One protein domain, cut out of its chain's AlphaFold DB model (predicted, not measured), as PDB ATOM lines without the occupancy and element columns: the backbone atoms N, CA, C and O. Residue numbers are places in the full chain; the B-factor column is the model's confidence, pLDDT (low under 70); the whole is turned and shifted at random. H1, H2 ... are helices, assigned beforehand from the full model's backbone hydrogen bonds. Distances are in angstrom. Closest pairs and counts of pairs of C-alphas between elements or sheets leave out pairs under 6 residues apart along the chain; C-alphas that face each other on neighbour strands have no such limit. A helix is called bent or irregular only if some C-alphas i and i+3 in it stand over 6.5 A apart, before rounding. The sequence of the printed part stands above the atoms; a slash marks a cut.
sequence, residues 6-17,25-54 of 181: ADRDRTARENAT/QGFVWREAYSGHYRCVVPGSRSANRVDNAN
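Overview. This is residues 6 to 17 and 25 to 54 of the 181 residues of an uncharacterized protein of Nonomuraea muscovyensis (UniProt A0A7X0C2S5). A helix, H1, stands free at one end of the printed part, and a flat body of a folded-back loop with a second helix, H2, beside it makes the rest. In that body, residues 25 to 41 run out and turn back on themselves before H2, which ends at the far end of the whole. The printed part has 42 residues with two named helices, H1 then H2, and no named strand; the class is all helix. It is only just extended, close to loose, with a radius of gyration of the C-alphas of 14.1 A, and it spans 44 by 21 by 13 A, a rod.

Along the chain. Find C-alpha 6 at (137.949, 114.810, 91.510); from there H1, residues 6 to 17, runs 16.4 A to C-alpha 17 at (140.165, 102.704, 102.422). After the cut, read on from Gln 25 through residues 25 to 41, a stretch of 17 residues with no named element. At Pro 42 begins H2, residues 42 to 54, which runs 18.8 A to C-alpha 54 at (117.943, 100.697, 129.080).

Arrangement. Look first at H1: residues 6 to 17 stand free, with no C-alpha 8 or more residues away along the chain within 10 A. H1 and H2 are apart, with no C-alpha of the one within 8 A of the other. In the stretch before H2, residues 28 to 29 pair with residues 39 to 40, antiparallel, too short to be named strands. In H1 and H2 every O i to N i+4 pair is within hydrogen-bond range, and neither helix is bent.

Size, cuts and confidence. The two C-alphas farthest apart are those of Ala 6 and Asn 54, at 44.8 A. Without H1, the remaining 30 residues span 28 by 19 by 6 A. The link from H1 to H2 is across the cut: residues 18 to 24 are not printed, and C-alphas 17 and 25 are 19.0 A apart. The mean pLDDT of the printed part is 78.0; look for values under 70 at residue 15, residue 17 and residues 32 to 36.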
ATOM      1  N   ALA A   6     137.166 114.747  90.276       88.06
ATOM      2  CA  ALA A   6     137.949 114.810  91.510       88.06
ATOM      3  C   ALA A   6     137.131 114.393  92.746       88.06
ATOM      4  O   ALA A   6     137.631 113.635  93.579       88.06
ATOM      5  N   ASP A   7     135.869 114.829  92.843       83.62
ATOM      6  CA  ASP A   7     134.961 114.400  93.913       83.62
ATOM      7  C   ASP A   7     134.654 112.902  93.819       83.62
ATOM      8  O   ASP A   7     134.656 112.209  94.837       83.62
ATOM      9  N   ARG A   8     134.444 112.378  92.604       87.19
ATOM     10  CA  ARG A   8     134.240 110.940  92.365       87.19
ATOM     11  C   ARG A   8     135.442 110.121  92.835       87.19
ATOM     12  O   ARG A   8     135.268 109.133  93.545       87.19
ATOM     13  N   ASP A   9     136.650 110.529  92.460       89.75
ATOM     14  CA  ASP A   9     137.871 109.787  92.776       89.75
ATOM     15  C   ASP A   9     138.226 109.886  94.266       89.75
ATOM     16  O   ASP A   9     138.728 108.922  94.846       89.75
ATOM     17  N   ARG A  10     137.925 111.024  94.913       78.75
ATOM     18  CA  ARG A  10     138.011 111.164  96.374       78.75
ATOM     19  C   ARG A  10     137.068 110.178  97.061       78.75
ATOM     20  O   ARG A  10     137.541 109.369  97.852       78.75
ATOM     21  N   THR A  11     135.789 110.175  96.692       75.50
ATOM     22  CA  THR A  11     134.790 109.259  97.262       75.50
ATOM     23  C   THR A  11     135.173 107.794  97.043       75.50
ATOM     24  O   THR A  11     135.050 106.980  97.954       75.50
ATOM     25  N   ALA A  12     135.695 107.440  95.864       79.19
ATOM     26  CA  ALA A  12     136.165 106.085  95.581       79.19
ATOM     27  C   ALA A  12     137.331 105.667  96.494       79.19
ATOM     28  O   ALA A  12     137.321 104.557  97.022       79.19
ATOM     29  N   ARG A  13     138.305 106.559  96.731       75.81
ATOM     30  CA  ARG A  13     139.414 106.309  97.668       75.81
ATOM     31  C   ARG A  13     138.933 106.197  99.113       75.81
ATOM     32  O   ARG A  13     139.368 105.298  99.825       75.81
ATOM     33  N   GLU A  14     138.030 107.068  99.545       71.00
ATOM     34  CA  GLU A  14     137.462 107.034 100.899       71.00
ATOM     35  C   GLU A  14     136.647 105.753 101.144       71.00
ATOM     36  O   GLU A  14     136.779 105.136 102.201       71.00
ATOM     37  N   ASN A  15     135.872 105.306 100.149       66.75
ATOM     38  CA  ASN A  15     135.133 104.040 100.191       66.75
ATOM     39  C   ASN A  15     136.070 102.821 100.190       66.75
ATOM     40  O   ASN A  15     135.822 101.864 100.915       66.75
ATOM     41  N   ALA A  16     137.150 102.852  99.399       71.38
ATOM     42  CA  ALA A  16     138.109 101.749  99.299       71.38
ATOM     43  C   ALA A  16     138.989 101.591 100.550       71.38
ATOM     44  O   ALA A  16     139.413 100.487 100.873       71.38
ATOM     45  N   THR A  17     139.279 102.691 101.245       66.19
ATOM     46  CA  THR A  17     140.165 102.704 102.422       66.19
ATOM     47  C   THR A  17     139.418 102.576 103.749       66.19
ATOM     48  O   THR A  17     140.052 102.370 104.781       66.19
ATOM     49  N   GLN A  25     138.793 115.053 115.168       75.69
ATOM     50  CA  GLN A  25     139.160 115.349 116.551       75.69
ATOM     51  C   GLN A  25     138.035 116.100 117.288       75.69
ATOM     52  O   GLN A  25     137.486 117.077 116.780       75.69
ATOM     53  N   GLY A  26     137.680 115.618 118.483       74.50
ATOM     54  CA  GLY A  26     136.550 116.128 119.272       74.50
ATOM     55  C   GLY A  26     135.220 115.400 119.040       74.50
ATOM     56  O   GLY A  26     134.272 115.633 119.787       74.50
ATOM     57  N   PHE A  27     135.152 114.480 118.075       75.06
ATOM     58  CA  PHE A  27     133.983 113.645 117.801       75.06
ATOM     59  C   PHE A  27     134.312 112.155 117.954       75.06
ATOM     60  O   PHE A  27     135.446 111.719 117.784       75.06
ATOM     61  N   VAL A  28     133.298 111.359 118.282       80.19
ATOM     62  CA  VAL A  28     133.384 109.910 118.497       80.19
ATOM     63  C   VAL A  28     132.218 109.195 117.819       80.19
ATOM     64  O   VAL A  28     131.181 109.800 117.544       80.19
ATOM     65  N   TRP A  29     132.356 107.891 117.577       84.25
ATOM     66  CA  TRP A  29     131.269 107.071 117.042       84.25
ATOM     67  C   TRP A  29     130.049 107.058 117.966       84.25
ATOM     68  O   TRP A  29     130.163 106.843 119.169       84.25
ATOM     69  N   ARG A  30     128.865 107.259 117.383       76.25
ATOM     70  CA  ARG A  30     127.568 107.321 118.069       76.25
ATOM     71  C   ARG A  30     127.151 105.996 118.704       76.25
ATOM     72  O   ARG A  30     126.399 106.032 119.671       76.25
ATOM     73  N   GLU A  31     127.579 104.870 118.125       72.31
ATOM     74  CA  GLU A  31     127.313 103.501 118.609       72.31
ATOM     75  C   GLU A  31     125.836 103.243 118.964       72.31
ATOM     76  O   GLU A  31     125.520 102.620 119.973       72.31
ATOM     77  N   ALA A  32     124.913 103.736 118.130       64.31
ATOM     78  CA  ALA A  32     123.478 103.555 118.363       64.31
ATOM     79  C   ALA A  32     123.043 102.081 118.230       64.31
ATOM     80  O   ALA A  32     122.111 101.663 118.896       64.31
ATOM     81  N   TYR A  33     123.729 101.296 117.402       69.00
ATOM     82  CA  TYR A  33     123.630  99.838 117.313       69.00
ATOM     83  C   TYR A  33     124.912  99.304 116.651       69.00
ATOM     84  O   TYR A  33     125.743 100.092 116.180       69.00
ATOM     85  N   SER A  34     125.104  97.981 116.633       66.62
ATOM     86  CA  SER A  34     126.279  97.364 115.997       66.62
ATOM     87  C   SER A  34     126.364  97.744 114.514       66.62
ATOM     88  O   SER A  34     125.376  97.645 113.793       66.62
ATOM     89  N   GLY A  35     127.525  98.217 114.058       68.19
ATOM     90  CA  GLY A  35     127.720  98.682 112.679       68.19
ATOM     91  C   GLY A  35     127.220 100.105 112.386       68.19
ATOM     92  O   GLY A  35     127.343 100.575 111.258       68.19
ATOM     93  N   HIS A  36     126.685 100.832 113.377       68.75
ATOM     94  CA  HIS A  36     126.246 102.215 113.186       68.75
ATOM     95  C   HIS A  36     127.374 103.234 113.430       68.75
ATOM     96  O   HIS A  36     127.597 103.705 114.555       68.75
ATOM     97  N   TYR A  37     128.011 103.669 112.346       71.62
ATOM     98  CA  TYR A  37     129.121 104.621 112.366       71.62
ATOM     99  C   TYR A  37     128.663 106.038 111.974       71.62
ATOM    100  O   TYR A  37     128.738 106.443 110.820       71.62
ATOM    101  N   ARG A  38     128.212 106.836 112.955       77.19
ATOM    102  CA  ARG A  38     128.032 108.301 112.816       77.19
ATOM    103  C   ARG A  38     128.864 109.039 113.856       77.19
ATOM    104  O   ARG A  38     128.820 108.646 115.016       77.19
ATOM    105  N   CYS A  39     129.541 110.118 113.482       82.06
ATOM    106  CA  CYS A  39     130.284 110.946 114.432       82.06
ATOM    107  C   CYS A  39     129.362 111.876 115.231       82.06
ATOM    108  O   CYS A  39     128.480 112.524 114.669       82.06
ATOM    109  N   VAL A  40     129.557 111.920 116.549       78.94
ATOM    110  CA  VAL A  40     128.838 112.769 117.513       78.94
ATOM    111  C   VAL A  40     129.800 113.286 118.581       78.94
ATOM    112  O   VAL A  40     130.906 112.771 118.725       78.94
ATOM    113  N   VAL A  41     129.389 114.288 119.357       85.12
ATOM    114  CA  VAL A  41     130.168 114.730 120.524       85.12
ATOM    115  C   VAL A  41     130.216 113.627 121.602       85.12
ATOM    116  O   VAL A  41     129.250 112.864 121.730       85.12
ATOM    117  N   PRO A  42     131.287 113.532 122.418       83.31
ATOM    118  CA  PRO A  42     131.442 112.475 123.424       83.31
ATOM    119  C   PRO A  42     130.262 112.327 124.387       83.31
ATOM    120  O   PRO A  42     129.840 111.205 124.663       83.31
ATOM    121  N   GLY A  43     129.669 113.443 124.828       83.44
ATOM    122  CA  GLY A  43     128.486 113.425 125.693       83.44
ATOM    123  C   GLY A  43     127.298 112.678 125.074       83.44
ATOM    124  O   GLY A  43     126.639 111.897 125.756       83.44
ATOM    125  N   SER A  44     127.068 112.831 123.765       82.38
ATOM    126  CA  SER A  44     125.995 112.125 123.054       82.38
ATOM    127  C   SER A  44     126.257 110.624 122.928       82.38
ATOM    128  O   SER A  44     125.318 109.840 123.013       82.38
ATOM    129  N   ARG A  45     127.516 110.192 122.762       81.12
ATOM    130  CA  ARG A  45     127.859 108.757 122.785       81.12
ATOM    131  C   ARG A  45     127.567 108.151 124.155       81.12
ATOM    132  O   ARG A  45     126.984 107.072 124.224       81.12
ATOM    133  N   SER A  46     127.932 108.845 125.233       83.12
ATOM    134  CA  SER A  46     127.623 108.402 126.595       83.12
ATOM    135  C   SER A  46     126.114 108.292 126.820       83.12
ATOM    136  O   SER A  46     125.650 107.260 127.300       83.12
ATOM    137  N   ALA A  47     125.339 109.298 126.399       83.25
ATOM    138  CA  ALA A  47     123.879 109.268 126.490       83.25
ATOM    139  C   ALA A  47     123.270 108.088 125.711       83.25
ATOM    140  O   ALA A  47     122.433 107.364 126.244       83.25
ATOM    141  N   ASN A  48     123.742 107.828 124.490       79.31
ATOM    142  CA  ASN A  48     123.252 106.715 123.675       79.31
ATOM    143  C   ASN A  48     123.600 105.346 124.252       79.31
ATOM    144  O   ASN A  48     122.793 104.428 124.170       79.31
ATOM    145  N   ARG A  49     124.786 105.193 124.850       81.31
ATOM    146  CA  ARG A  49     125.152 103.950 125.540       81.31
ATOM    147  C   ARG A  49     124.208 103.666 126.705       81.31
ATOM    148  O   ARG A  49     123.791 102.525 126.873       81.31
ATOM    149  N   VAL A  50     123.852 104.699 127.468       84.44
ATOM    150  CA  VAL A  50     122.878 104.583 128.558       84.44
ATOM    151  C   VAL A  50     121.486 104.255 128.014       84.44
ATOM    152  O   VAL A  50     120.830 103.365 128.547       84.44
ATOM    153  N   ASP A  51     121.038 104.911 126.940       83.81
ATOM    154  CA  ASP A  51     119.725 104.615 126.355       83.81
ATOM    155  C   ASP A  51     119.639 103.182 125.810       83.81
ATOM    156  O   ASP A  51     118.699 102.455 126.129       83.81
ATOM    157  N   ASN A  52     120.662 102.739 125.080       81.50
ATOM    158  CA  ASN A  52     120.748 101.382 124.543       81.50
ATOM    159  C   ASN A  52     120.783 100.317 125.643       81.50
ATOM    160  O   ASN A  52     120.162  99.267 125.493       81.50
ATOM    161  N   ALA A  53     121.473 100.583 126.757       82.50
ATOM    162  CA  ALA A  53     121.476  99.689 127.912       82.50
ATOM    163  C   ALA A  53     120.086  99.581 128.566       82.50
ATOM    164  O   ALA A  53     119.726  98.521 129.073       82.50
ATOM    165  N   ASN A  54     119.289 100.654 128.514       83.19
ATOM    166  CA  ASN A  54     117.943 100.697 129.080       83.19
ATOM    167  C   ASN A  54     116.844 100.221 128.115       83.19
ATOM    168  O   ASN A  54     115.741  99.903 128.562       83.19
TER     169      ASN A  54